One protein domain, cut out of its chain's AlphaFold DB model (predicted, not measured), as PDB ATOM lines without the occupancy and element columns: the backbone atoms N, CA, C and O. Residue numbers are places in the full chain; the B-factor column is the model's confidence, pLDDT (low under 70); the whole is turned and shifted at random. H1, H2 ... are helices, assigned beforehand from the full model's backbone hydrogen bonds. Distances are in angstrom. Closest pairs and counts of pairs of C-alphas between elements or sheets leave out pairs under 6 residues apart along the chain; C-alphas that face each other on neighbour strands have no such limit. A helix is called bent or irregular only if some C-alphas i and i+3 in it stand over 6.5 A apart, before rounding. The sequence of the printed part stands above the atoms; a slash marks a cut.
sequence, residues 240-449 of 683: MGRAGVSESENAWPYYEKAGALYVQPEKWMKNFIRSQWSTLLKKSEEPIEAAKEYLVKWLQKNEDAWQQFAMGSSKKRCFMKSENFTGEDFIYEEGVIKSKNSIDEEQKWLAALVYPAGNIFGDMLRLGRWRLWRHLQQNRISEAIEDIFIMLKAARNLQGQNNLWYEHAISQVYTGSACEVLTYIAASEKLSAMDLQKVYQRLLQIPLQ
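Overview. This is residues 240 to 449 of the 683 residues of an uncharacterized protein of Planctomycetes bacterium (UniProt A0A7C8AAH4). At the core, three long helices, H7, H8 and H9, lie side by side in an up-and-down bundle, each running against the one before it. The antiparallel pair H1 and H5 crosses H7, H3 and H4 also pack on H7, and H10 runs alongside H8 and H9 without clearly touching either. A long loop, residues 326 to 357, reaches out from the body at one end. The printed part has 210 residues with ten named helices, H1 to H10 in order, and no named strand; 126 residues are in named helices, and the class is all helix. The whole is compact, with a radius of gyration of the C-alphas of 18.4 A and spans of 61 by 42 by 24 A.

Arrangement. Begin with H1, residues 252 to 261: it touches H5, residues 303 to 313, at a shallow tilt of 9 degrees, opposite ways, and the closest C-alphas are those of Ala 258 and Ala 305, 4.3 A apart. The hub is H7, residues 358 to 377, which touches seven helices. Its residues 360 to 364 alone touch H1, with the C-alphas of Gly 259 and Ile 360 closest at 5.1 A. H2, residues 267 to 275, only just touches H7, with 3 pairs of C-alphas within 8 A, the closest being Arg 274 and Arg 366 at 6.8 A. H2 is irregular: C-alphas 268 and 271 are 7.1 A apart. H3, residues 277 to 283, touches H7 at a shallow tilt of 31 degrees, with the C-alphas of Leu 281 and Trp 373 closest at 6.4 A. H4, residues 289 to 301, touches H7 with residues 295 to 299 alone, at a steep tilt of 60 degrees; its closest C-alphas there are those of Leu 299 and Arg 371, 7.1 A apart. H5 touches H7 at a steep tilt of 69.5 degrees, only just short of about perpendicular, with the C-alphas of Trp 306 and Met 364 closest at 7.1 A. H6, residues 322 to 325, touches no helix. H7 and H8, residues 381 to 397, form a helical hairpin, closest at the C-alphas of Leu 372 and Ala 384, 5.2 A. H8 and H9, residues 405 to 427, form another, closest at the C-alphas of Ala 395 and Ser 411, 4.1 A. H10, residues 433 to 444, is close to H9 but not clearly touching it, with the C-alphas of Ala 426 and Leu 436 closest at 7.6 A. In H1, H3, H4, H5, H7, H8, H9 and H10 every O i to N i+4 pair is within hydrogen-bond range; in H2 it is 3 of 5, and H6 is too short for such a pair.

Along the chain. Find C-alpha 252 at (156.736, 134.799, 143.608), where H1 begins. H7 starts at C-alpha 358, (149.312, 144.314, 139.358), and runs 28.8 A to C-alpha 377. H8 is 24.5 A long, and H9, the longest helix with 23 residues, is 33.4 A. H10 ends at C-alpha 444, (136.982, 125.458, 155.435).

Size, cuts and confidence. The two C-alphas farthest apart are those of Glu 346 and Ser 432, at 61.7 A. The printed part, 240 to 449, has no cut. The link from H6 to H7, 32 residues, is long. Mean pLDDT of the printed part is 80.2; 43 residues are under 70, among them residues 322 to 349, 351 to 358 and 400 to 403.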
ATOM      1  N   MET A 240     159.715 143.035 155.968       80.38
ATOM      2  CA  MET A 240     158.287 143.003 156.300       80.38
ATOM      3  C   MET A 240     157.541 142.012 155.391       80.38
ATOM      4  O   MET A 240     156.928 141.069 155.897       80.38
ATOM      5  N   GLY A 241     157.636 142.158 154.064       76.94
ATOM      6  CA  GLY A 241     156.936 141.296 153.103       76.94
ATOM      7  C   GLY A 241     157.285 139.808 153.250       76.94
ATOM      8  O   GLY A 241     156.386 138.953 153.261       76.94
ATOM      9  N   ARG A 242     158.575 139.502 153.450       79.62
ATOM     10  CA  ARG A 242     159.099 138.140 153.648       79.62
ATOM     11  C   ARG A 242     158.502 137.444 154.870       79.62
ATOM     12  O   ARG A 242     158.174 136.258 154.792       79.62
ATOM     13  N   ALA A 243     158.355 138.167 155.983       76.00
ATOM     14  CA  ALA A 243     157.784 137.666 157.238       76.00
ATOM     15  C   ALA A 243     158.379 136.312 157.695       76.00
ATOM     16  O   ALA A 243     157.650 135.404 158.102       76.00
ATOM     17  N   GLY A 244     159.703 136.152 157.579       75.62
ATOM     18  CA  GLY A 244     160.431 134.959 158.032       75.62
ATOM     19  C   GLY A 244     160.222 133.686 157.199       75.62
ATOM     20  O   GLY A 244     160.664 132.613 157.609       75.62
ATOM     21  N   VAL A 245     159.558 133.764 156.040       80.56
ATOM     22  CA  VAL A 245     159.384 132.619 155.133       80.56
ATOM     23  C   VAL A 245     160.665 132.380 154.318       80.56
ATOM     24  O   VAL A 245     161.344 133.321 153.896       80.56
ATOM     25  N   SER A 246     161.031 131.108 154.116       85.75
ATOM     26  CA  SER A 246     162.170 130.720 153.277       85.75
ATOM     27  C   SER A 246     161.871 130.938 151.792       85.75
ATOM     28  O   SER A 246     160.724 130.870 151.356       85.75
ATOM     29  N   GLU A 247     162.913 131.126 150.979       85.50
ATOM     30  CA  GLU A 247     162.756 131.313 149.525       85.50
ATOM     31  C   GLU A 247     162.103 130.100 148.831       85.50
ATOM     32  O   GLU A 247     161.386 130.258 147.848       85.50
ATOM     33  N   SER A 248     162.258 128.882 149.366       87.94
ATOM     34  CA  SER A 248     161.617 127.665 148.831       87.94
ATOM     35  C   SER A 248     160.084 127.670 148.933       87.94
ATOM     36  O   SER A 248     159.389 127.017 148.141       87.94
ATOM     37  N   GLU A 249     159.573 128.397 149.925       89.62
ATOM     38  CA  GLU A 249     158.154 128.570 150.234       89.62
ATOM     39  C   GLU A 249     157.571 129.844 149.602       89.62
ATOM     40  O   GLU A 249     156.382 130.127 149.783       89.62
ATOM     41  N   ASN A 250     158.391 130.591 148.851       90.75
ATOM     42  CA  ASN A 250     157.979 131.774 148.112       90.75
ATOM     43  C   ASN A 250     157.256 131.388 146.810       90.75
ATOM     44  O   ASN A 250     157.788 130.672 145.960       90.75
ATOM     45  N   ALA A 251     156.041 131.895 146.631       92.12
ATOM     46  CA  ALA A 251     155.248 131.738 145.418       92.12
ATOM     47  C   ALA A 251     155.715 132.658 144.278       92.12
ATOM     48  O   ALA A 251     155.462 132.351 143.112       92.12
ATOM     49  N   TRP A 252     156.398 133.768 144.592       90.44
ATOM     50  CA  TRP A 252     156.736 134.799 143.608       90.44
ATOM     51  C   TRP A 252     157.498 134.277 142.379       90.44
ATOM     52  O   TRP A 252     157.043 134.574 141.276       90.44
ATOM     53  N   PRO A 253     158.552 133.441 142.499       91.62
ATOM     54  CA  PRO A 253     159.278 132.939 141.326       91.62
ATOM     55  C   PRO A 253     158.385 132.194 140.319       91.62
ATOM     56  O   PRO A 253     158.613 132.231 139.112       91.62
ATOM     57  N   TYR A 254     157.331 131.532 140.804       95.00
ATOM     58  CA  TYR A 254     156.370 130.829 139.957       95.00
ATOM     59  C   TYR A 254     155.406 131.795 139.270       95.00
ATOM     60  O   TYR A 254     155.094 131.620 138.095       95.00
ATOM     61  N   TYR A 255     154.949 132.828 139.979       92.06
ATOM     62  CA  TYR A 255     154.086 133.861 139.406       92.06
ATOM     63  C   TYR A 255     154.819 134.735 138.396       92.06
ATOM     64  O   TYR A 255     154.264 135.040 137.343       92.06
ATOM     65  N   GLU A 256     156.074 135.079 138.665       90.06
ATOM     66  CA  GLU A 256     156.943 135.779 137.722       90.06
ATOM     67  C   GLU A 256     157.115 134.967 136.434       90.06
ATOM     68  O   GLU A 256     156.875 135.474 135.337       90.06
ATOM     69  N   LYS A 257     157.405 133.666 136.560       92.56
ATOM     70  CA  LYS A 257     157.479 132.760 135.410       92.56
ATOM     71  C   LYS A 257     156.138 132.615 134.683       92.56
ATOM     72  O   LYS A 257     156.122 132.569 133.456       92.56
ATOM     73  N   ALA A 258     155.015 132.577 135.403       93.62
ATOM     74  CA  ALA A 258     153.682 132.580 134.797       93.62
ATOM     75  C   ALA A 258     153.437 133.859 133.979       93.62
ATOM     76  O   ALA A 258     152.930 133.785 132.863       93.62
ATOM     77  N   GLY A 259     153.851 135.017 134.502       90.69
ATOM     78  CA  GLY A 259     153.808 136.294 133.790       90.69
ATOM     79  C   GLY A 259     154.669 136.298 132.527       90.69
ATOM     80  O   GLY A 259     154.211 136.751 131.484       90.69
ATOM     81  N   ALA A 260     155.878 135.732 132.592       90.31
ATOM     82  CA  ALA A 260     156.773 135.611 131.440       90.31
ATOM     83  C   ALA A 260     156.223 134.689 130.333       90.31
ATOM     84  O   ALA A 260     156.481 134.920 129.154       90.31
ATOM     85  N   LEU A 261     155.459 133.656 130.702       93.62
ATOM     86  CA  LEU A 261     154.821 132.730 129.761       93.62
ATOM     87  C   LEU A 261     153.470 133.234 129.231       93.62
ATOM     88  O   LEU A 261     152.929 132.654 128.290       93.62
ATOM     89  N   TYR A 262     152.897 134.277 129.833       93.50
ATOM     90  CA  TYR A 262     151.565 134.747 129.477       93.50
ATOM     91  C   TYR A 262     151.547 135.428 128.105       93.50
ATOM     92  O   TYR A 262     152.231 136.421 127.845       93.50
ATOM     93  N   VAL A 263     150.679 134.931 127.229       94.19
ATOM     94  CA  VAL A 263     150.438 135.484 125.900       94.19
ATOM     95  C   VAL A 263     149.287 136.482 125.974       94.19
ATOM     96  O   VAL A 263     148.118 136.109 126.134       94.19
ATOM     97  N   GLN A 264     149.617 137.763 125.804       91.56
ATOM     98  CA  GLN A 264     148.641 138.854 125.773       91.56
ATOM     99  C   GLN A 264     147.592 138.640 124.666       91.56
ATOM    100  O   GLN A 264     147.939 138.223 123.557       91.56
ATOM    101  N   PRO A 265     146.310 138.959 124.921       91.12
ATOM    102  CA  PRO A 265     145.293 138.882 123.888       91.12
ATOM    103  C   PRO A 265     145.471 139.971 122.823       91.12
ATOM    104  O   PRO A 265     145.995 141.064 123.072       91.12
ATOM    105  N   GLU A 266     144.966 139.679 121.629       91.56
ATOM    106  CA  GLU A 266     144.948 140.594 120.493       91.56
ATOM    107  C   GLU A 266     144.140 141.852 120.819       91.56
ATOM    108  O   GLU A 266     143.182 141.823 121.596       91.56
ATOM    109  N   LYS A 267     144.518 142.983 120.209       90.31
ATOM    110  CA  LYS A 267     143.973 144.309 120.544       90.31
ATOM    111  C   LYS A 267     142.442 144.355 120.494       90.31
ATOM    112  O   LYS A 267     141.838 144.959 121.376       90.31
ATOM    113  N   TRP A 268     141.827 143.685 119.518       89.56
ATOM    114  CA  TRP A 268     140.371 143.633 119.361       89.56
ATOM    115  C   TRP A 268     139.671 142.810 120.460       89.56
ATOM    116  O   TRP A 268     138.532 143.111 120.807       89.56
ATOM    117  N   MET A 269     140.368 141.851 121.084       91.12
ATOM    118  CA  MET A 269     139.848 141.018 122.178       91.12
ATOM    119  C   MET A 269     140.165 141.541 123.580       91.12
ATOM    120  O   MET A 269     139.527 141.111 124.541       91.12
ATOM    121  N   LYS A 270     141.102 142.489 123.733       87.31
ATOM    122  CA  LYS A 270     141.520 143.018 125.050       87.31
ATOM    123  C   LYS A 270     140.342 143.488 125.910       87.31
ATOM    124  O   LYS A 270     140.229 143.093 127.070       87.31
ATOM    125  N   ASN A 271     139.456 144.310 125.349       84.69
ATOM    126  CA  ASN A 271     138.302 144.836 126.087       84.69
ATOM    127  C   ASN A 271     137.276 143.740 126.385       84.69
ATOM    128  O   ASN A 271     136.771 143.668 127.503       84.69
ATOM    129  N   PHE A 272     137.032 142.854 125.416       87.44
ATOM    130  CA  PHE A 272     136.122 141.725 125.570       87.44
ATOM    131  C   PHE A 272     136.546 140.823 126.740       87.44
ATOM    132  O   PHE A 272     135.775 140.609 127.677       87.44
ATOM    133  N   ILE A 273     137.813 140.392 126.750       86.94
ATOM    134  CA  ILE A 273     138.387 139.544 127.805       86.94
ATOM    135  C   ILE A 273     138.355 140.238 129.171       86.94
ATOM    136  O   ILE A 273     138.147 139.584 130.193       86.94
ATOM    137  N   ARG A 274     138.535 141.562 129.206       83.75
ATOM    138  CA  ARG A 274     138.557 142.335 130.450       83.75
ATOM    139  C   ARG A 274     137.179 142.478 131.101       83.75
ATOM    140  O   ARG A 274     137.125 142.501 132.331       83.75
ATOM    141  N   SER A 275     136.099 142.618 130.327       79.44
ATOM    142  CA  SER A 275     134.804 143.068 130.867       79.44
ATOM    143  C   SER A 275     133.624 142.117 130.685       79.44
ATOM    144  O   SER A 275     132.643 142.284 131.402       79.44
ATOM    145  N   GLN A 276     133.664 141.166 129.746       80.19
ATOM    146  CA  GLN A 276     132.454 140.422 129.357       80.19
ATOM    147  C   GLN A 276     132.218 139.127 130.143       80.19
ATOM    148  O   GLN A 276     131.084 138.660 130.205       80.19
ATOM    149  N   TRP A 277     133.256 138.564 130.772       80.56
ATOM    150  CA  TRP A 277     133.203 137.228 131.387       80.56
ATOM    151  C   TRP A 277     132.020 137.051 132.364       80.56
ATOM    152  O   TRP A 277     131.260 136.095 132.242       80.56
ATOM    153  N   SER A 278     131.819 137.999 133.288       73.44
ATOM    154  CA  SER A 278     130.781 137.943 134.328       73.44
ATOM    155  C   SER A 278     129.381 138.048 133.743       73.44
ATOM    156  O   SER A 278     128.462 137.383 134.206       73.44
ATOM    157  N   THR A 279     129.217 138.885 132.718       75.88
ATOM    158  CA  THR A 279     127.919 139.091 132.068       75.88
ATOM    159  C   THR A 279     127.489 137.813 131.363       75.88
ATOM    160  O   THR A 279     126.369 137.355 131.556       75.88
ATOM    161  N   LEU A 280     128.404 137.212 130.600       76.12
ATOM    162  CA  LEU A 280     128.144 135.982 129.855       76.12
ATOM    163  C   LEU A 280     127.913 134.791 130.783       76.12
ATOM    164  O   LEU A 280     127.040 133.971 130.520       76.12
ATOM    165  N   LEU A 281     128.651 134.720 131.896       75.50
ATOM    166  CA  LEU A 281     128.432 133.698 132.913       75.50
ATOM    167  C   LEU A 281     127.009 133.778 133.489       75.50
ATOM    168  O   LEU A 281     126.304 132.775 133.517       75.50
ATOM    169  N   LYS A 282     126.572 134.971 133.906       73.56
ATOM    170  CA  LYS A 282     125.268 135.182 134.556       73.56
ATOM    171  C   LYS A 282     124.093 135.002 133.603       73.56
ATOM    172  O   LYS A 282     123.125 134.330 133.944       73.56
ATOM    173  N   LYS A 283     124.191 135.549 132.391       75.19
ATOM    174  CA  LYS A 283     123.138 135.422 131.375       75.19
ATOM    175  C   LYS A 283     123.101 134.056 130.696       75.19
ATOM    176  O   LYS A 283     122.185 133.793 129.927       75.19
ATOM    177  N   SER A 284     124.084 133.194 130.971       66.75
ATOM    178  CA  SER A 284     124.279 131.929 130.254       66.75
ATOM    179  C   SER A 284     124.331 132.129 128.728       66.75
ATOM    180  O   SER A 284     123.878 131.284 127.965       66.75
ATOM    181  N   GLU A 285     124.874 133.269 128.292       71.38
ATOM    182  CA  GLU A 285     125.033 133.635 126.883       71.38
ATOM    183  C   GLU A 285     126.399 133.160 126.374       71.38
ATOM    184  O   GLU A 285     127.414 133.233 127.079       71.38
ATOM    185  N   GLU A 286     126.447 132.711 125.120       69.88
ATOM    186  CA  GLU A 286     127.713 132.434 124.452       69.88
ATOM    187  C   GLU A 286     128.272 133.699 123.772       69.88
ATOM    188  O   GLU A 286     127.515 134.508 123.228       69.88
ATOM    189  N   PRO A 287     129.607 133.893 123.768       77.12
ATOM    190  CA  PRO A 287     130.260 134.825 122.862       77.12
ATOM    191  C   PRO A 287     129.851 134.575 121.410       77.12
ATOM    192  O   PRO A 287     129.574 133.442 121.023       77.12
ATOM    193  N   ILE A 288     129.956 135.610 120.574       80.19
ATOM    194  CA  ILE A 288     129.926 135.428 119.118       80.19
ATOM    195  C   ILE A 288     130.971 134.383 118.686       80.19
ATOM    196  O   ILE A 288     132.057 134.322 119.270       80.19
ATOM    197  N   GLU A 289     130.672 133.597 117.650       82.81
ATOM    198  CA  GLU A 289     131.480 132.425 117.266       82.81
ATOM    199  C   GLU A 289     132.966 132.765 117.066       82.81
ATOM    200  O   GLU A 289     133.848 132.109 117.616       82.81
ATOM    201  N   ALA A 290     133.254 133.888 116.398       81.31
ATOM    202  CA  ALA A 290     134.620 134.378 116.208       81.31
ATOM    203  C   ALA A 290     135.370 134.623 117.536       81.31
ATOM    204  O   ALA A 290     136.561 134.330 117.655       81.31
ATOM    205  N   ALA A 291     134.681 135.139 118.559       85.25
ATOM    206  CA  ALA A 291     135.257 135.344 119.886       85.25
ATOM    207  C   ALA A 291     135.432 134.013 120.633       85.25
ATOM    208  O   ALA A 291     136.438 133.830 121.319       85.25
ATOM    209  N   LYS A 292     134.497 133.070 120.478       85.38
ATOM    210  CA  LYS A 292     134.560 131.728 121.073       85.38
ATOM    211  C   LYS A 292     135.756 130.933 120.541       85.38
ATOM    212  O   LYS A 292     136.561 130.442 121.334       85.38
ATOM    213  N   GLU A 293     135.928 130.875 119.221       88.94
ATOM    214  CA  GLU A 293     137.081 130.222 118.589       88.94
ATOM    215  C   GLU A 293     138.408 130.846 119.032       88.94
ATOM    216  O   GLU A 293     139.372 130.136 119.344       88.94
ATOM    217  N   TYR A 294     138.458 132.181 119.090       93.56
ATOM    218  CA  TYR A 294     139.632 132.900 119.564       93.56
ATOM    219  C   TYR A 294     139.971 132.535 121.012       93.56
ATOM    220  O   TYR A 294     141.122 132.213 121.309       93.56
ATOM    221  N   LEU A 295     138.979 132.550 121.909       92.06
ATOM    222  CA  LEU A 295     139.166 132.225 123.324       92.06
ATOM    223  C   LEU A 295     139.746 130.826 123.508       92.06
ATOM    224  O   LEU A 295     140.667 130.660 124.300       92.06
ATOM    225  N   VAL A 296     139.262 129.827 122.769       91.75
ATOM    226  CA  VAL A 296     139.788 128.455 122.862       91.75
ATOM    227  C   VAL A 296     141.278 128.415 122.521       91.75
ATOM    228  O   VAL A 296     142.064 127.857 123.291       91.75
ATOM    229  N   LYS A 297     141.676 129.053 121.413       95.00
ATOM    230  CA  LYS A 297     143.082 129.134 120.983       95.00
ATOM    231  C   LYS A 297     143.930 129.923 121.981       95.00
ATOM    232  O   LYS A 297     145.050 129.524 122.292       95.00
ATOM    233  N   TRP A 298     143.407 131.033 122.493       96.31
ATOM    234  CA  TRP A 298     144.100 131.885 123.457       96.31
ATOM    235  C   TRP A 298     144.303 131.192 124.812       96.31
ATOM    236  O   TRP A 298     145.396 131.269 125.371       96.31
ATOM    237  N   LEU A 299     143.298 130.462 125.302       96.12
ATOM    238  CA  LEU A 299     143.402 129.652 126.517       96.12
ATOM    239  C   LEU A 299     144.453 128.550 126.360       96.12
ATOM    240  O   LEU A 299     145.268 128.367 127.255       96.12
ATOM    241  N   GLN A 300     144.476 127.862 125.214       96.12
ATOM    242  CA  GLN A 300     145.460 126.811 124.945       96.12
ATOM    243  C   GLN A 300     146.895 127.355 124.908       96.12
ATOM    244  O   GLN A 300     147.794 126.745 125.476       96.12
ATOM    245  N   LYS A 301     147.112 128.527 124.296       97.25
ATOM    246  CA  LYS A 301     148.423 129.203 124.287       97.25
ATOM    247  C   LYS A 301     148.907 129.620 125.680       97.25
ATOM    248  O   LYS A 301     150.095 129.846 125.854       97.25
ATOM    249  N   ASN A 302     147.996 129.752 126.643       97.88
ATOM    250  CA  ASN A 302     148.287 130.190 128.006       97.88
ATOM    251  C   ASN A 302     148.257 129.045 129.034       97.88
ATOM    252  O   ASN A 302     148.300 129.313 130.236       97.88
ATOM    253  N   GLU A 303     148.185 127.782 128.601       97.25
ATOM    254  CA  GLU A 303     148.142 126.641 129.525       97.25
ATOM    255  C   GLU A 303     149.401 126.577 130.400       97.25
ATOM    256  O   GLU A 303     149.291 126.461 131.617       97.25
ATOM    257  N   ASP A 304     150.587 126.754 129.811       97.62
ATOM    258  CA  ASP A 304     151.857 126.715 130.548       97.62
ATOM    259  C   ASP A 304     151.951 127.839 131.593       97.62
ATOM    260  O   ASP A 304     152.435 127.629 132.709       97.62
ATOM    261  N   ALA A 305     151.429 129.026 131.263       97.31
ATOM    262  CA  ALA A 305     151.330 130.141 132.200       97.31
ATOM    263  C   ALA A 305     150.408 129.788 133.381       97.31
ATOM    264  O   ALA A 305     150.778 129.993 134.539       97.31
ATOM    265  N   TRP A 306     149.240 129.188 133.108       97.94
ATOM    266  CA  TRP A 306     148.322 128.726 134.152       97.94
ATOM    267  C   TRP A 306     148.938 127.631 135.027       97.94
ATOM    268  O   TRP A 306     148.781 127.667 136.244       97.94
ATOM    269  N   GLN A 307     149.685 126.690 134.447       98.00
ATOM    270  CA  GLN A 307     150.362 125.640 135.208       98.00
ATOM    271  C   GLN A 307     151.406 126.214 136.168       98.00
ATOM    272  O   GLN A 307     151.431 125.831 137.338       98.00
ATOM    273  N   GLN A 308     152.226 127.176 135.727       97.81
ATOM    274  CA  GLN A 308     153.161 127.862 136.628       97.81
ATOM    275  C   GLN A 308     152.421 128.628 137.730       97.81
ATOM    276  O   GLN A 308     152.809 128.555 138.898       97.81
ATOM    277  N   PHE A 309     151.309 129.288 137.399       97.38
ATOM    278  CA  PHE A 309     150.463 129.949 138.390       97.38
ATOM    279  C   PHE A 309     149.881 128.958 139.412       97.38
ATOM    280  O   PHE A 309     149.929 129.208 140.618       97.38
ATOM    281  N   ALA A 310     149.404 127.799 138.958       97.56
ATOM    282  CA  ALA A 310     148.892 126.737 139.815       97.56
ATOM    283  C   ALA A 310     149.982 126.179 140.745       97.56
ATOM    284  O   ALA A 310     149.737 126.017 141.944       97.56
ATOM    285  N   MET A 311     151.201 125.968 140.238       97.06
ATOM    286  CA  MET A 311     152.356 125.579 141.057       97.06
ATOM    287  C   MET A 311     152.665 126.637 142.122       97.06
ATOM    288  O   MET A 311     152.844 126.288 143.289       97.06
ATOM    289  N   GLY A 312     152.645 127.921 141.757       95.38
ATOM    290  CA  GLY A 312     152.797 129.027 142.705       95.38
ATOM    291  C   GLY A 312     151.711 129.031 143.781       95.38
ATOM    292  O   GLY A 312     152.031 129.139 144.959       95.38
ATOM    293  N   SER A 313     150.447 128.797 143.402       94.81
ATOM    294  CA  SER A 313     149.315 128.730 144.342       94.81
ATOM    295  C   SER A 313     149.468 127.645 145.419       94.81
ATOM    296  O   SER A 313     148.862 127.724 146.482       94.81
ATOM    297  N   SER A 314     150.272 126.610 145.163       93.06
ATOM    298  CA  SER A 314     150.512 125.529 146.127       93.06
ATOM    299  C   SER A 314     151.515 125.888 147.228       93.06
ATOM    300  O   SER A 314     151.630 125.150 148.207       93.06
ATOM    301  N   LYS A 315     152.240 127.003 147.080       92.56
ATOM    302  CA  LYS A 315     153.218 127.475 148.063       92.56
ATOM    303  C   LYS A 315     152.536 128.055 149.290       92.56
ATOM    304  O   LYS A 315     151.320 128.223 149.329       92.56
ATOM    305  N   LYS A 316     153.323 128.359 150.322       87.25
ATOM    306  CA  LYS A 316     152.799 128.925 151.565       87.25
ATOM    307  C   LYS A 316     152.492 130.416 151.434       87.25
ATOM    308  O   LYS A 316     151.429 130.854 151.873       87.25
ATOM    309  N   ARG A 317     153.397 131.199 150.839       87.25
ATOM    310  CA  ARG A 317     153.304 132.668 150.803       87.25
ATOM    311  C   ARG A 317     153.924 133.234 149.532       87.25
ATOM    312  O   ARG A 317     154.886 132.685 149.022       87.25
ATOM    313  N   CYS A 318     153.406 134.355 149.052       86.81
ATOM    314  CA  CYS A 318     154.047 135.173 148.033       86.81
ATOM    315  C   CYS A 318     154.706 136.374 148.712       86.81
ATOM    316  O   CYS A 318     154.035 137.077 149.463       86.81
ATOM    317  N   PHE A 319     155.986 136.616 148.442       81.50
ATOM    318  CA  PHE A 319     156.625 137.888 148.763       81.50
ATOM    319  C   PHE A 319     157.532 138.315 147.609       81.50
ATOM    320  O   PHE A 319     158.296 137.519 147.059       81.50
ATOM    321  N   MET A 320     157.413 139.582 147.232       77.31
ATOM    322  CA  MET A 320     158.203 140.206 146.176       77.31
ATOM    323  C   MET A 320     159.322 141.039 146.788       77.31
ATOM    324  O   MET A 320     159.106 141.722 147.787       77.31
ATOM    325  N   LYS A 321     160.500 141.044 146.160       70.06
ATOM    326  CA  LYS A 321     161.532 142.032 146.490       70.06
ATOM    327  C   LYS A 321     161.162 143.364 145.842       70.06
ATOM    328  O   LYS A 321     160.931 143.430 144.637       70.06
ATOM    329  N   SER A 322     161.120 144.425 146.641       62.16
ATOM    330  CA  SER A 322     160.756 145.786 146.223       62.16
ATOM    331  C   SER A 322     161.762 146.395 145.240       62.16
ATOM    332  O   SER A 322     161.435 147.336 144.529       62.16
ATOM    333  N   GLU A 323     162.969 145.835 145.127       59.00
ATOM    334  CA  GLU A 323     163.945 146.176 144.079       59.00
ATOM    335  C   GLU A 323     163.411 145.896 142.667       59.00
ATOM    336  O   GLU A 323     163.759 146.602 141.728       59.00
ATOM    337  N   ASN A 324     162.470 144.959 142.518       51.31
ATOM    338  CA  ASN A 324     161.789 144.700 141.246       51.31
ATOM    339  C   ASN A 324     160.781 145.808 140.868       51.31
ATOM    340  O   ASN A 324     160.132 145.729 139.826       51.31
ATOM    341  N   PHE A 325     160.612 146.823 141.723       52.00
ATOM    342  CA  PHE A 325     159.703 147.957 141.541       52.00
ATOM    343  C   PHE A 325     160.459 149.256 141.235       52.00
ATOM    344  O   PHE A 325     159.838 150.322 141.223       52.00
ATOM    345  N   THR A 326     161.781 149.204 141.000       42.06
ATOM    346  CA  THR A 326     162.542 150.384 140.573       42.06
ATOM    347  C   THR A 326     161.892 150.962 139.328       42.06
ATOM    348  O   THR A 326     161.792 150.278 138.311       42.06
ATOM    349  N   GLY A 327     161.398 152.195 139.455       40.56
ATOM    350  CA  GLY A 327     160.646 152.884 138.423       40.56
ATOM    351  C   GLY A 327     161.442 152.996 137.133       40.56
ATOM    352  O   GLY A 327     162.211 153.923 136.943       40.56
ATOM    353  N   GLU A 328     161.216 152.086 136.203       37.34
ATOM    354  CA  GLU A 328     161.155 152.533 134.827       37.34
ATOM    355  C   GLU A 328     159.832 153.296 134.710       37.34
ATOM    356  O   GLU A 328     158.792 152.812 135.170       37.34
ATOM    357  N   ASP A 329     159.861 154.518 134.179       35.72
ATOM    358  CA  ASP A 329     158.658 155.303 133.902       35.72
ATOM    359  C   ASP A 329     157.743 154.516 132.943       35.72
ATOM    360  O   ASP A 329     157.815 154.649 131.721       35.72
ATOM    361  N   PHE A 330     156.863 153.672 133.481       39.84
ATOM    362  CA  PHE A 330     155.864 152.963 132.696       39.84
ATOM    363  C   PHE A 330     154.682 153.902 132.446       39.84
ATOM    364  O   PHE A 330     153.683 153.901 133.166       39.84
ATOM    365  N   ILE A 331     154.801 154.728 131.407       33.03
ATOM    366  CA  ILE A 331     153.662 155.458 130.847       33.03
ATOM    367  C   ILE A 331     152.781 154.444 130.108       33.03
ATOM    368  O   ILE A 331     153.235 153.739 129.208       33.03
ATOM    369  N   TYR A 332     151.505 154.370 130.484       32.78
ATOM    370  CA  TYR A 332     150.504 153.546 129.807       32.78
ATOM    371  C   TYR A 332     150.071 154.227 128.493       32.78
ATOM    372  O   TYR A 332     149.004 154.830 128.418       32.78
ATOM    373  N   GLU A 333     150.891 154.141 127.444       27.16
ATOM    374  CA  GLU A 333     150.516 154.539 126.077       27.16
ATOM    375  C   GLU A 333     150.390 153.308 125.168       27.16
ATOM    376  O   GLU A 333     151.273 152.457 125.094       27.16
ATOM    377  N   GLU A 334     149.245 153.189 124.490       31.16
ATOM    378  CA  GLU A 334     149.001 152.253 123.377       31.16
ATOM    379  C   GLU A 334     149.293 150.756 123.619       31.16
ATOM    380  O   GLU A 334     149.396 149.969 122.679       31.16
ATOM    381  N   GLY A 335     149.331 150.306 124.875       32.28
ATOM    382  CA  GLY A 335     149.427 148.882 125.204       32.28
ATOM    383  C   GLY A 335     150.780 148.242 124.880       32.28
ATOM    384  O   GLY A 335     150.823 147.021 124.712       32.28
ATOM    385  N   VAL A 336     151.846 149.046 124.820       24.84
ATOM    386  CA  VAL A 336     153.243 148.603 124.778       24.84
ATOM    387  C   VAL A 336     153.968 149.200 125.979       24.84
ATOM    388  O   VAL A 336     153.927 150.405 126.203       24.84
ATOM    389  N   ILE A 337     154.641 148.346 126.748       34.09
ATOM    390  CA  ILE A 337     155.535 148.765 127.826       34.09
ATOM    391  C   ILE A 337     156.778 149.373 127.163       34.09
ATOM    392  O   ILE A 337     157.516 148.659 126.486       34.09
ATOM    393  N   LYS A 338     157.003 150.681 127.310       28.94
ATOM    394  CA  LYS A 338     158.263 151.325 126.911       28.94
ATOM    395  C   LYS A 338     159.005 151.783 128.164       28.94
ATOM    396  O   LYS A 338     158.474 152.595 128.913       28.94
ATOM    397  N   SER A 339     160.215 151.256 128.359       33.97
ATOM    398  CA  SER A 339     161.175 151.725 129.366       33.97
ATOM    399  C   SER A 339     161.611 153.148 129.011       33.97
ATOM    400  O   SER A 339     161.987 153.424 127.866       33.97
ATOM    401  N   LYS A 340     161.530 154.071 129.972       34.56
ATOM    402  CA  LYS A 340     162.094 155.414 129.839       34.56
ATOM    403  C   LYS A 340     163.017 155.662 131.027       34.56
ATOM    404  O   LYS A 340     162.570 156.073 132.085       34.56
ATOM    405  N   ASN A 341     164.302 155.426 130.775       34.16
ATOM    406  CA  ASN A 341     165.470 155.816 131.564       34.16
ATOM    407  C   ASN A 341     165.604 155.199 132.968       34.16
ATOM    408  O   ASN A 341     164.716 155.262 133.809       34.16
ATOM    409  N   SER A 342     166.802 154.678 133.227       37.50
ATOM    410  CA  SER A 342     167.302 154.315 134.549       37.50
ATOM    411  C   SER A 342     167.197 155.507 135.507       37.50
ATOM    412  O   SER A 342     167.890 156.510 135.323       37.50
ATOM    413  N   ILE A 343     166.336 155.412 136.519       43.12
ATOM    414  CA  ILE A 343     166.356 156.332 137.658       43.12
ATOM    415  C   ILE A 343     167.713 156.179 138.364       43.12
ATOM    416  O   ILE A 343     168.113 155.063 138.698       43.12
ATOM    417  N   ASP A 344     168.418 157.296 138.559       44.38
ATOM    418  CA  ASP A 344     169.705 157.374 139.267       44.38
ATOM    419  C   ASP A 344     169.599 156.713 140.658       44.38
ATOM    420  O   ASP A 344     168.562 156.826 141.316       44.38
ATOM    421  N   GLU A 345     170.641 156.037 141.153       45.81
ATOM    422  CA  GLU A 345     170.559 155.297 142.431       45.81
ATOM    423  C   GLU A 345     170.190 156.190 143.635       45.81
ATOM    424  O   GLU A 345     169.477 155.746 144.537       45.81
ATOM    425  N   GLU A 346     170.553 157.477 143.607       44.22
ATOM    426  CA  GLU A 346     170.163 158.481 144.614       44.22
ATOM    427  C   GLU A 346     168.667 158.885 144.564       44.22
ATOM    428  O   GLU A 346     168.153 159.546 145.478       44.22
ATOM    429  N   GLN A 347     167.936 158.484 143.518       50.28
ATOM    430  CA  GLN A 347     166.531 158.828 143.256       50.28
ATOM    431  C   GLN A 347     165.541 157.681 143.538       50.28
ATOM    432  O   GLN A 347     164.335 157.854 143.333       50.28
ATOM    433  N   LYS A 348     165.997 156.543 144.083       59.25
ATOM    434  CA  LYS A 348     165.139 155.438 144.558       59.25
ATOM    435  C   LYS A 348     164.401 155.814 145.857       59.25
ATOM    436  O   LYS A 348     164.702 155.311 146.934       59.25
ATOM    437  N   TRP A 349     163.462 156.754 145.783       67.31
ATOM    438  CA  TRP A 349     162.559 157.052 146.900       67.31
ATOM    439  C   TRP A 349     161.540 155.925 147.022       67.31
ATOM    440  O   TRP A 349     160.988 155.496 146.011       67.31
ATOM    441  N   LEU A 350     161.191 155.503 148.239       70.81
ATOM    442  CA  LEU A 350     160.113 154.519 148.403       70.81
ATOM    443  C   LEU A 350     158.767 155.037 147.895       70.81
ATOM    444  O   LEU A 350     157.947 154.269 147.397       70.81
ATOM    445  N   ALA A 351     158.559 156.354 147.950       60.97
ATOM    446  CA  ALA A 351     157.399 157.008 147.352       60.97
ATOM    447  C   ALA A 351     157.310 156.810 145.820       60.97
ATOM    448  O   ALA A 351     156.240 157.001 145.246       60.97
ATOM    449  N   ALA A 352     158.416 156.434 145.167       54.44
ATOM    450  CA  ALA A 352     158.514 156.171 143.734       54.44
ATOM    451  C   ALA A 352     158.195 154.726 143.339       54.44
ATOM    452  O   ALA A 352     158.158 154.450 142.142       54.44
ATOM    453  N   LEU A 353     157.996 153.808 144.293       56.84
ATOM    454  CA  LEU A 353     157.644 152.419 143.995       56.84
ATOM    455  C   LEU A 353     156.218 152.387 143.413       56.84
ATOM    456  O   LEU A 353     155.216 152.238 144.115       56.84
ATOM    457  N   VAL A 354     156.139 152.612 142.099       48.81
ATOM    458  CA  VAL A 354     154.948 152.432 141.265       48.81
ATOM    459  C   VAL A 354     154.684 150.928 141.131       48.81
ATOM    460  O   VAL A 354     155.529 150.116 141.466       48.81
ATOM    461  N   TYR A 355     153.473 150.568 140.713       54.72
ATOM    462  CA  TYR A 355     152.814 149.256 140.744       54.72
ATOM    463  C   TYR A 355     153.052 148.349 139.491       54.72
ATOM    464  O   TYR A 355     152.171 148.275 138.633       54.72
ATOM    465  N   PRO A 356     154.155 147.588 139.335       46.75
ATOM    466  CA  PRO A 356     154.322 146.615 138.250       46.75
ATOM    467  C   PRO A 356     153.623 145.268 138.515       46.75
ATOM    468  O   PRO A 356     153.086 144.665 137.586       46.75
ATOM    469  N   ALA A 357     153.540 144.800 139.769       49.50
ATOM    470  CA  ALA A 357     153.013 143.462 140.085       49.50
ATOM    471  C   ALA A 357     151.515 143.273 139.758       49.50
ATOM    472  O   ALA A 357     151.056 142.150 139.544       49.50
ATOM    473  N   GLY A 358     150.743 144.364 139.669       56.09
ATOM    474  CA  GLY A 358     149.312 144.314 139.358       56.09
ATOM    475  C   GLY A 358     148.985 143.698 137.991       56.09
ATOM    476  O   GLY A 358     147.896 143.148 137.821       56.09
ATOM    477  N   ASN A 359     149.917 143.739 137.033       71.62
ATOM    478  CA  ASN A 359     149.678 143.223 135.686       71.62
ATOM    479  C   ASN A 359     149.652 141.691 135.645       71.62
ATOM    480  O   ASN A 359     148.700 141.133 135.108       71.62
ATOM    481  N   ILE A 360     150.610 141.011 136.289       86.06
ATOM    482  CA  ILE A 360     150.689 139.538 136.290       86.06
ATOM    483  C   ILE A 360     149.443 138.934 136.944       86.06
ATOM    484  O   ILE A 360     148.757 138.106 136.348       86.06
ATOM    485  N   PHE A 361     149.099 139.385 138.152       87.88
ATOM    486  CA  PHE A 361     147.908 138.898 138.848       87.88
ATOM    487  C   PHE A 361     146.612 139.296 138.128       87.88
ATOM    488  O   PHE A 361     145.659 138.523 138.082       87.88
ATOM    489  N   GLY A 362     146.562 140.483 137.519       88.69
ATOM    490  CA  GLY A 362     145.427 140.887 136.690       88.69
ATOM    491  C   GLY A 362     145.232 139.978 135.472       88.69
ATOM    492  O   GLY A 362     144.095 139.645 135.131       88.69
ATOM    493  N   ASP A 363     146.322 139.562 134.835       90.56
ATOM    494  CA  ASP A 363     146.322 138.669 133.678       90.56
ATOM    495  C   ASP A 363     145.957 137.230 134.062       90.56
ATOM    496  O   ASP A 363     145.055 136.647 133.455       90.56
ATOM    497  N   MET A 364     146.539 136.697 135.139       95.19
ATOM    498  CA  MET A 364     146.192 135.372 135.666       95.19
ATOM    499  C   MET A 364     144.735 135.298 136.141       95.19
ATOM    500  O   MET A 364     144.057 134.303 135.900       95.19
ATOM    501  N   LEU A 365     144.205 136.363 136.750       92.75
ATOM    502  CA  LEU A 365     142.791 136.440 137.119       92.75
ATOM    503  C   LEU A 365     141.871 136.359 135.893       92.75
ATOM    504  O   LEU A 365     140.864 135.650 135.919       92.75
ATOM    505  N   ARG A 366     142.188 137.101 134.821       92.38
ATOM    506  CA  ARG A 366     141.411 137.063 133.568       92.38
ATOM    507  C   ARG A 366     141.480 135.677 132.944       92.38
ATOM    508  O   ARG A 366     140.442 135.146 132.561       92.38
ATOM    509  N   LEU A 367     142.675 135.091 132.888       95.19
ATOM    510  CA  LEU A 367     142.887 133.737 132.391       95.19
ATOM    511  C   LEU A 367     142.024 132.731 133.162       95.19
ATOM    512  O   LEU A 367     141.215 132.041 132.546       95.19
ATOM    513  N   GLY A 368     142.105 132.727 134.495       95.25
ATOM    514  CA  GLY A 368     141.297 131.861 135.358       95.25
ATOM    515  C   GLY A 368     139.794 132.032 135.136       95.25
ATOM    516  O   GLY A 368     139.090 131.054 134.916       95.25
ATOM    517  N   ARG A 369     139.290 133.271 135.076       93.19
ATOM    518  CA  ARG A 369     137.863 133.548 134.807       93.19
ATOM    519  C   ARG A 369     137.374 132.953 133.483       93.19
ATOM    520  O   ARG A 369     136.293 132.370 133.439       93.19
ATOM    521  N   TRP A 370     138.159 133.065 132.412       93.25
ATOM    522  CA  TRP A 370     137.786 132.502 131.109       93.25
ATOM    523  C   TRP A 370     137.934 130.982 131.043       93.25
ATOM    524  O   TRP A 370     137.136 130.330 130.364       93.25
ATOM    525  N   ARG A 371     138.889 130.399 131.779       94.38
ATOM    526  CA  ARG A 371     138.946 128.945 131.980       94.38
ATOM    527  C   ARG A 371     137.691 128.447 132.683       94.38
ATOM    528  O   ARG A 371     137.034 127.551 132.163       94.38
ATOM    529  N   LEU A 372     137.313 129.077 133.797       92.50
ATOM    530  CA  LEU A 372     136.100 128.749 134.549       92.50
ATOM    531  C   LEU A 372     134.859 128.811 133.662       92.50
ATOM    532  O   LEU A 372     134.109 127.840 133.601       92.50
ATOM    533  N   TRP A 373     134.686 129.901 132.910       89.69
ATOM    534  CA  TRP A 373     133.592 130.018 131.947       89.69
ATOM    535  C   TRP A 373     133.573 128.834 130.964       89.69
ATOM    536  O   TRP A 373     132.545 128.174 130.820       89.69
ATOM    537  N   ARG A 374     134.718 128.483 130.359       89.06
ATOM    538  CA  ARG A 374     134.819 127.354 129.417       89.06
ATOM    539  C   ARG A 374     134.480 126.012 130.066       89.06
ATOM    540  O   ARG A 374     133.769 125.210 129.460       89.06
ATOM    541  N   HIS A 375     134.990 125.747 131.267       91.88
ATOM    542  CA  HIS A 375     134.700 124.515 132.000       91.88
ATOM    543  C   HIS A 375     133.197 124.367 132.260       91.88
ATOM    544  O   HIS A 375     132.634 123.300 132.016       91.88
ATOM    545  N   LEU A 376     132.530 125.449 132.666       88.06
ATOM    546  CA  LEU A 376     131.095 125.448 132.944       88.06
ATOM    547  C   LEU A 376     130.241 125.219 131.689       88.06
ATOM    548  O   LEU A 376     129.290 124.436 131.758       88.06
ATOM    549  N   GLN A 377     130.612 125.811 130.547       83.00
ATOM    550  CA  GLN A 377     129.936 125.568 129.260       83.00
ATOM    551  C   GLN A 377     130.072 124.115 128.794       83.00
ATOM    552  O   GLN A 377     129.137 123.528 128.263       83.00
ATOM    553  N   GLN A 378     131.227 123.497 129.044       89.44
ATOM    554  CA  GLN A 378     131.487 122.099 128.686       89.44
ATOM    555  C   GLN A 378     130.981 121.099 129.738       89.44
ATOM    556  O   GLN A 378     131.272 119.910 129.639       89.44
ATOM    557  N   ASN A 379     130.258 121.568 130.760       89.19
ATOM    558  CA  ASN A 379     129.786 120.768 131.891       89.19
ATOM    559  C   ASN A 379     130.902 120.046 132.681       89.19
ATOM    560  O   ASN A 379     130.666 119.035 133.338       89.19
ATOM    561  N   ARG A 380     132.122 120.589 132.649       93.00
ATOM    562  CA  ARG A 380     133.323 120.079 133.329       93.00
ATOM    563  C   ARG A 380     133.458 120.704 134.717       93.00
ATOM    564  O   ARG A 380     134.335 121.525 134.979       93.00
ATOM    565  N   ILE A 381     132.496 120.383 135.586       92.00
ATOM    566  CA  ILE A 381     132.329 121.044 136.893       92.00
ATOM    567  C   ILE A 381     133.499 120.756 137.841       92.00
ATOM    568  O   ILE A 381     133.916 121.647 138.578       92.00
ATOM    569  N   SER A 382     134.065 119.549 137.800       92.62
ATOM    570  CA  SER A 382     135.212 119.173 138.637       92.62
ATOM    571  C   SER A 382     136.433 120.048 138.354       92.62
ATOM    572  O   SER A 382     137.035 120.580 139.283       92.62
ATOM    573  N   GLU A 383     136.764 120.271 137.082       95.38
ATOM    574  CA  GLU A 383     137.877 121.142 136.697       95.38
ATOM    575  C   GLU A 383     137.604 122.613 137.021       95.38
ATOM    576  O   GLU A 383     138.514 123.315 137.458       95.38
ATOM    577  N   ALA A 384     136.352 123.071 136.895       94.62
ATOM    578  CA  ALA A 384     135.978 124.411 137.350       94.62
ATOM    579  C   ALA A 384     136.224 124.580 138.859       94.62
ATOM    580  O   ALA A 384     136.763 125.596 139.292       94.62
ATOM    581  N   ILE A 385     135.871 123.577 139.669       95.19
ATOM    582  CA  ILE A 385     136.133 123.588 141.112       95.19
ATOM    583  C   ILE A 385     137.642 123.627 141.390       95.19
ATOM    584  O   ILE A 385     138.070 124.394 142.253       95.19
ATOM    585  N   GLU A 386     138.466 122.865 140.666       96.44
ATOM    586  CA  GLU A 386     139.924 122.924 140.849       96.44
ATOM    587  C   GLU A 386     140.507 124.307 140.539       96.44
ATOM    588  O   GLU A 386     141.251 124.846 141.362       96.44
ATOM    589  N   ASP A 387     140.114 124.928 139.426       96.88
ATOM    590  CA  ASP A 387     140.573 126.274 139.062       96.88
ATOM    591  C   ASP A 387     140.120 127.336 140.090       96.88
ATOM    592  O   ASP A 387     140.898 128.228 140.444       96.88
ATOM    593  N   ILE A 388     138.913 127.207 140.662       96.00
ATOM    594  CA  ILE A 388     138.446 128.046 141.784       96.00
ATOM    595  C   ILE A 388     139.381 127.901 142.990       96.00
ATOM    596  O   ILE A 388     139.771 128.898 143.604       96.00
ATOM    597  N   PHE A 389     139.760 126.672 143.352       96.19
ATOM    598  CA  PHE A 389     140.638 126.440 144.497       96.19
ATOM    599  C   PHE A 389     142.082 126.877 144.240       96.19
ATOM    600  O   PHE A 389     142.734 127.329 145.180       96.19
ATOM    601  N   ILE A 390     142.575 126.816 143.001       96.75
ATOM    602  CA  ILE A 390     143.849 127.440 142.609       96.75
ATOM    603  C   ILE A 390     143.786 128.952 142.863       96.75
ATOM    604  O   ILE A 390     144.675 129.510 143.508       96.75
ATOM    605  N   MET A 391     142.702 129.613 142.444       95.25
ATOM    606  CA  MET A 391     142.500 131.045 142.683       95.25
ATOM    607  C   MET A 391     142.413 131.394 144.177       95.25
ATOM    608  O   MET A 391     143.040 132.362 144.608       95.25
ATOM    609  N   LEU A 392     141.688 130.607 144.981       93.62
ATOM    610  CA  LEU A 392     141.596 130.808 146.435       93.62
ATOM    611  C   LEU A 392     142.943 130.605 147.139       93.62
ATOM    612  O   LEU A 392     143.289 131.361 148.046       93.62
ATOM    613  N   LYS A 393     143.734 129.611 146.724       93.31
ATOM    614  CA  LYS A 393     145.074 129.392 147.280       93.31
ATOM    615  C   LYS A 393     146.043 130.512 146.897       93.31
ATOM    616  O   LYS A 393     146.774 130.995 147.757       93.31
ATOM    617  N   ALA A 394     145.982 131.000 145.658       92.81
ATOM    618  CA  ALA A 394     146.758 132.166 145.245       92.81
ATOM    619  C   ALA A 394     146.361 133.426 146.032       92.81
ATOM    620  O   ALA A 394     147.225 134.181 146.480       92.81
ATOM    621  N   ALA A 395     145.060 133.619 146.288       90.56
ATOM    622  CA  ALA A 395     144.587 134.674 147.178       90.56
ATOM    623  C   ALA A 395     145.194 134.537 148.581       90.56
ATOM    624  O   ALA A 395     145.665 135.532 149.129       90.56
ATOM    625  N   ARG A 396     145.235 133.318 149.136       88.75
ATOM    626  CA  ARG A 396     145.859 133.017 150.435       88.75
ATOM    627  C   ARG A 396     147.359 133.309 150.456       88.75
ATOM    628  O   ARG A 396     147.850 133.829 151.452       88.75
ATOM    629  N   ASN A 397     148.098 133.036 149.380       88.69
ATOM    630  CA  ASN A 397     149.531 133.362 149.321       88.69
ATOM    631  C   ASN A 397     149.806 134.859 149.502       88.69
ATOM    632  O   ASN A 397     150.868 135.226 150.002       88.69
ATOM    633  N   LEU A 398     148.835 135.695 149.138       84.56
ATOM    634  CA  LEU A 398     148.858 137.150 149.257       84.56
ATOM    635  C   LEU A 398     148.191 137.669 150.550       84.56
ATOM    636  O   LEU A 398     147.975 138.874 150.683       84.56
ATOM    637  N   GLN A 399     147.866 136.796 151.512       77.62
ATOM    638  CA  GLN A 399     147.287 137.148 152.817       77.62
ATOM    639  C   GLN A 399     148.331 136.968 153.925       77.62
ATOM    640  O   GLN A 399     148.467 135.897 154.510       77.62
ATOM    641  N   GLY A 400     149.084 138.025 154.223       69.06
ATOM    642  CA  GLY A 400     150.146 138.012 155.225       69.06
ATOM    643  C   GLY A 400     150.142 139.252 156.112       69.06
ATOM    644  O   GLY A 400     149.787 140.329 155.651       69.06
ATOM    645  N   GLN A 401     150.511 139.105 157.393       62.31
ATOM    646  CA  GLN A 401     150.406 140.183 158.400       62.31
ATOM    647  C   GLN A 401     151.209 141.440 158.052       62.31
ATOM    648  O   GLN A 401     150.895 142.520 158.535       62.31
ATOM    649  N   ASN A 402     152.210 141.308 157.189       65.88
ATOM    650  CA  ASN A 402     153.110 142.379 156.784       65.88
ATOM    651  C   ASN A 402     153.043 142.653 155.278       65.88
ATOM    652  O   ASN A 402     154.008 143.127 154.684       65.88
ATOM    653  N   ASN A 403     151.922 142.302 154.649       67.75
ATOM    654  CA  ASN A 403     151.760 142.457 153.214       67.75
ATOM    655  C   ASN A 403     151.536 143.911 152.820       67.75
ATOM    656  O   ASN A 403     150.945 144.718 153.546       67.75
ATOM    657  N   LEU A 404     151.977 144.224 151.611       71.75
ATOM    658  CA  LEU A 404     151.747 145.518 151.007       71.75
ATOM    659  C   LEU A 404     150.277 145.640 150.595       71.75
ATOM    660  O   LEU A 404     149.570 144.664 150.335       71.75
ATOM    661  N   TRP A 405     149.786 146.874 150.537       70.06
ATOM    662  CA  TRP A 405     148.360 147.137 150.345       70.06
ATOM    663  C   TRP A 405     147.798 146.586 149.019       70.06
ATOM    664  O   TRP A 405     146.622 146.225 148.969       70.06
ATOM    665  N   TYR A 406     148.610 146.445 147.960       72.88
ATOM    666  CA  TYR A 406     148.177 145.759 146.733       72.88
ATOM    667  C   TYR A 406     147.953 144.275 146.912       72.88
ATOM    668  O   TYR A 406     147.030 143.752 146.302       72.88
ATOM    669  N   GLU A 407     148.811 143.586 147.656       78.69
ATOM    670  CA  GLU A 407     148.735 142.131 147.785       78.69
ATOM    671  C   GLU A 407     147.386 141.761 148.404       78.69
ATOM    672  O   GLU A 407     146.662 140.912 147.883       78.69
ATOM    673  N   HIS A 408     146.972 142.526 149.419       77.69
ATOM    674  CA  HIS A 408     145.631 142.453 149.987       77.69
ATOM    675  C   HIS A 408     144.530 142.757 148.967       77.69
ATOM    676  O   HIS A 408     143.570 141.995 148.869       77.69
ATOM    677  N   ALA A 409     144.656 143.838 148.191       79.94
ATOM    678  CA  ALA A 409     143.659 144.191 147.181       79.94
ATOM    679  C   ALA A 409     143.512 143.103 146.100       79.94
ATOM    680  O   ALA A 409     142.398 142.774 145.698       79.94
ATOM    681  N   ILE A 410     144.619 142.510 145.652       83.69
ATOM    682  CA  ILE A 410     144.632 141.408 144.684       83.69
ATOM    683  C   ILE A 410     143.974 140.174 145.306       83.69
ATOM    684  O   ILE A 410     143.072 139.591 144.706       83.69
ATOM    685  N   SER A 411     144.363 139.814 146.531       86.94
ATOM    686  CA  SER A 411     143.783 138.689 147.266       86.94
ATOM    687  C   SER A 411     142.257 138.782 147.389       86.94
ATOM    688  O   SER A 411     141.543 137.807 147.128       86.94
ATOM    689  N   GLN A 412     141.741 139.970 147.715       85.56
ATOM    690  CA  GLN A 412     140.303 140.240 147.794       85.56
ATOM    691  C   GLN A 412     139.607 139.995 146.451       85.56
ATOM    692  O   GLN A 412     138.574 139.333 146.398       85.56
ATOM    693  N   VAL A 413     140.195 140.462 145.344       87.50
ATOM    694  CA  VAL A 413     139.616 140.288 144.003       87.50
ATOM    695  C   VAL A 413     139.564 138.812 143.591       87.50
ATOM    696  O   VAL A 413     138.558 138.366 143.029       87.50
ATOM    697  N   TYR A 414     140.618 138.041 143.869       91.94
ATOM    698  CA  TYR A 414     140.632 136.599 143.603       91.94
ATOM    699  C   TYR A 414     139.581 135.863 144.437       91.94
ATOM    700  O   TYR A 414     138.816 135.068 143.892       91.94
ATOM    701  N   THR A 415     139.503 136.179 145.731       91.62
ATOM    702  CA  THR A 415     138.526 135.585 146.652       91.62
ATOM    703  C   THR A 415     137.097 135.887 146.218       91.62
ATOM    704  O   THR A 415     136.296 134.964 146.085       91.62
ATOM    705  N   GLY A 416     136.781 137.154 145.937       89.56
ATOM    706  CA  GLY A 416     135.445 137.553 145.495       89.56
ATOM    707  C   GLY A 416     135.045 136.890 144.177       89.56
ATOM    708  O   GLY A 416     133.922 136.415 144.047       89.56
ATOM    709  N   SER A 417     135.986 136.753 143.233       90.00
ATOM    710  CA  SER A 417     135.737 136.046 141.964       90.00
ATOM    711  C   SER A 417     135.460 134.558 142.176       90.00
ATOM    712  O   SER A 417     134.547 134.007 141.571       90.00
ATOM    713  N   ALA A 418     136.235 133.899 143.040       93.31
ATOM    714  CA  ALA A 418     136.020 132.499 143.384       93.31
ATOM    715  C   ALA A 418     134.656 132.285 144.065       93.31
ATOM    716  O   ALA A 418     133.929 131.360 143.707       93.31
ATOM    717  N   CYS A 419     134.287 133.164 145.001       92.38
ATOM    718  CA  CYS A 419     133.003 133.114 145.699       92.38
ATOM    719  C   CYS A 419     131.823 133.334 144.743       92.38
ATOM    720  O   CYS A 419     130.854 132.583 144.799       92.38
ATOM    721  N   GLU A 420     131.921 134.304 143.829       89.06
ATOM    722  CA  GLU A 420     130.906 134.560 142.797       89.06
ATOM    723  C   GLU A 420     130.633 133.308 141.949       89.06
ATOM    724  O   GLU A 420     129.480 132.899 141.790       89.06
ATOM    725  N   VAL A 421     131.688 132.645 141.463       91.25
ATOM    726  CA  VAL A 421     131.542 131.437 140.636       91.25
ATOM    727  C   VAL A 421     131.027 130.247 141.453       91.25
ATOM    728  O   VAL A 421     130.193 129.492 140.958       91.25
ATOM    729  N   LEU A 422     131.455 130.079 142.710       93.31
ATOM    730  CA  LEU A 422     130.919 129.030 143.591       93.31
ATOM    731  C   LEU A 422     129.415 129.187 143.819       93.31
ATOM    732  O   LEU A 422     128.683 128.200 143.749       93.31
ATOM    733  N   THR A 423     128.951 130.415 144.051       91.75
ATOM    734  CA  THR A 423     127.523 130.705 144.209       91.75
ATOM    735  C   THR A 423     126.751 130.396 142.921       91.75
ATOM    736  O   THR A 423     125.695 129.769 142.979       91.75
ATOM    737  N   TYR A 424     127.303 130.731 141.750       89.69
ATOM    738  CA  TYR A 424     126.713 130.361 140.458       89.69
ATOM    739  C   TYR A 424     126.628 128.836 140.259       89.69
ATOM    740  O   TYR A 424     125.584 128.308 139.879       89.69
ATOM    741  N   ILE A 425     127.694 128.089 140.574       90.81
ATOM    742  CA  ILE A 425     127.685 126.618 140.492       90.81
ATOM    743  C   ILE A 425     126.636 126.033 141.448       90.81
ATOM    744  O   ILE A 425     125.905 125.115 141.069       90.81
ATOM    745  N   ALA A 426     126.517 126.579 142.662       91.31
ATOM    746  CA  ALA A 426     125.490 126.177 143.616       91.31
ATOM    747  C   ALA A 426     124.068 126.415 143.073       91.31
ATOM    748  O   ALA A 426     123.191 125.585 143.321       91.31
ATOM    749  N   ALA A 427     123.863 127.477 142.287       89.00
ATOM    750  CA  ALA A 427     122.593 127.783 141.630       89.00
ATOM    751  C   ALA A 427     122.233 126.849 140.476       89.00
ATOM    752  O   ALA A 427     121.063 126.558 140.280       89.00
ATOM    753  N   SER A 428     123.223 126.337 139.745       84.44
ATOM    754  CA  SER A 428     122.990 125.532 138.537       84.44
ATOM    755  C   SER A 428     122.349 124.151 138.763       84.44
ATOM    756  O   SER A 428     122.136 123.430 137.797       84.44
ATOM    757  N   GLU A 429     122.121 123.734 140.014       81.81
ATOM    758  CA  GLU A 429     121.636 122.393 140.411       81.81
ATOM    759  C   GLU A 429     122.477 121.190 139.936       81.81
ATOM    760  O   GLU A 429     122.185 120.050 140.277       81.81
ATOM    761  N   LYS A 430     123.605 121.429 139.255       85.81
ATOM    762  CA  LYS A 430     124.484 120.392 138.686       85.81
ATOM    763  C   LYS A 430     125.248 119.548 139.708       85.81
ATOM    764  O   LYS A 430     125.838 118.536 139.344       85.81
ATOM    765  N   LEU A 431     125.313 119.988 140.962       90.62
ATOM    766  CA  LEU A 431     126.053 119.302 142.023       90.62
ATOM    767  C   LEU A 431     125.102 118.475 142.899       90.62
ATOM    768  O   LEU A 431     123.985 118.895 143.188       90.62
ATOM    769  N   SER A 432     125.550 117.335 143.419       93.38
ATOM    770  CA  SER A 432     124.790 116.634 144.464       93.38
ATOM    771  C   SER A 432     124.945 117.330 145.826       93.38
ATOM    772  O   SER A 432     125.798 118.206 146.009       93.38
ATOM    773  N   ALA A 433     124.145 116.934 146.822       93.50
ATOM    774  CA  ALA A 433     124.355 117.365 148.207       93.50
ATOM    775  C   ALA A 433     125.746 116.966 148.740       93.50
ATOM    776  O   ALA A 433     126.398 117.742 149.445       93.50
ATOM    777  N   MET A 434     126.235 115.785 148.348       93.81
ATOM    778  CA  MET A 434     127.557 115.286 148.727       93.81
ATOM    779  C   MET A 434     128.682 116.125 148.105       93.81
ATOM    780  O   MET A 434     129.684 116.400 148.765       93.81
ATOM    781  N   ASP A 435     128.519 116.576 146.861       94.44
ATOM    782  CA  ASP A 435     129.514 117.436 146.211       94.44
ATOM    783  C   ASP A 435     129.564 118.820 146.858       94.44
ATOM    784  O   ASP A 435     130.655 119.323 147.133       94.44
ATOM    785  N   LEU A 436     128.406 119.400 147.201       94.75
ATOM    786  CA  LEU A 436     128.357 120.645 147.977       94.75
ATOM    787  C   LEU A 436     129.067 120.499 149.324       94.75
ATOM    788  O   LEU A 436     129.811 121.395 149.721       94.75
ATOM    789  N   GLN A 437     128.890 119.368 150.014       95.06
ATOM    790  CA  GLN A 437     129.610 119.091 151.256       95.06
ATOM    791  C   GLN A 437     131.125 119.049 151.032       95.06
ATOM    792  O   GLN A 437     131.862 119.667 151.799       95.06
ATOM    793  N   LYS A 438     131.606 118.364 149.988       94.75
ATOM    794  CA  LYS A 438     133.044 118.298 149.666       94.75
ATOM    795  C   LYS A 438     133.620 119.685 149.376       94.75
ATOM    796  O   LYS A 438     134.677 120.024 149.907       94.75
ATOM    797  N   VAL A 439     132.921 120.497 148.581       95.44
ATOM    798  CA  VAL A 439     133.323 121.881 148.279       95.44
ATOM    799  C   VAL A 439     133.361 122.721 149.554       95.44
ATOM    800  O   VAL A 439     134.362 123.386 149.811       95.44
ATOM    801  N   TYR A 440     132.326 122.638 150.393       94.50
ATOM    802  CA  TYR A 440     132.269 123.334 151.677       94.50
ATOM    803  C   TYR A 440     133.439 122.946 152.596       94.50
ATOM    804  O   TYR A 440     134.108 123.820 153.142       94.50
ATOM    805  N   GLN A 441     133.752 121.653 152.721       94.06
ATOM    806  CA  GLN A 441     134.876 121.185 153.543       94.06
ATOM    807  C   GLN A 441     136.231 121.673 153.019       94.06
ATOM    808  O   GLN A 441     137.077 122.086 153.808       94.06
ATOM    809  N   ARG A 442     136.437 121.690 151.695       94.19
ATOM    810  CA  ARG A 442     137.645 122.281 151.096       94.19
ATOM    811  C   ARG A 442     137.728 123.785 151.353       94.19
ATOM    812  O   ARG A 442     138.816 124.295 151.604       94.19
ATOM    813  N   LEU A 443     136.597 124.493 151.324       92.19
ATOM    814  CA  LEU A 443     136.547 125.924 151.621       92.19
ATOM    815  C   LEU A 443     136.989 126.198 153.069       92.19
ATOM    816  O   LEU A 443     137.817 127.076 153.289       92.19
ATOM    817  N   LEU A 444     136.554 125.371 154.031       89.75
ATOM    818  CA  LEU A 444     136.982 125.458 155.435       89.75
ATOM    819  C   LEU A 444     138.495 125.266 155.653       89.75
ATOM    820  O   LEU A 444     139.015 125.716 156.670       89.75
ATOM    821  N   GLN A 445     139.209 124.625 154.723       89.00
ATOM    822  CA  GLN A 445     140.671 124.464 154.786       89.00
ATOM    823  C   GLN A 445     141.436 125.726 154.341       89.00
ATOM    824  O   GLN A 445     142.662 125.792 154.477       89.00
ATOM    825  N   ILE A 446     140.729 126.726 153.804       86.88
ATOM    826  CA  ILE A 446     141.265 128.023 153.371       86.88
ATOM    827  C   ILE A 446     140.469 129.137 154.079       86.88
ATOM    828  O   ILE A 446     139.709 129.853 153.425       86.88
ATOM    829  N   PRO A 447     140.566 129.257 155.419       77.62
ATOM    830  CA  PRO A 447     139.766 130.216 156.173       77.62
ATOM    831  C   PRO A 447     140.191 131.662 155.882       77.62
ATOM    832  O   PRO A 447     141.371 131.997 155.937       77.62
ATOM    833  N   LEU A 448     139.215 132.546 155.647       72.50
ATOM    834  CA  LEU A 448     139.467 133.989 155.527       72.50
ATOM    835  C   LEU A 448     139.584 134.720 156.869       72.50
ATOM    836  O   LEU A 448     140.042 135.858 156.884       72.50
ATOM    837  N   GLN A 449     139.230 134.091 157.995       56.47
ATOM    838  CA  GLN A 449     139.456 134.672 159.330       56.47
ATOM    839  C   GLN A 449     140.948 134.908 159.621       56.47
ATOM    840  O   GLN A 449     141.279 135.858 160.325       56.47
TER     841      GLN A 449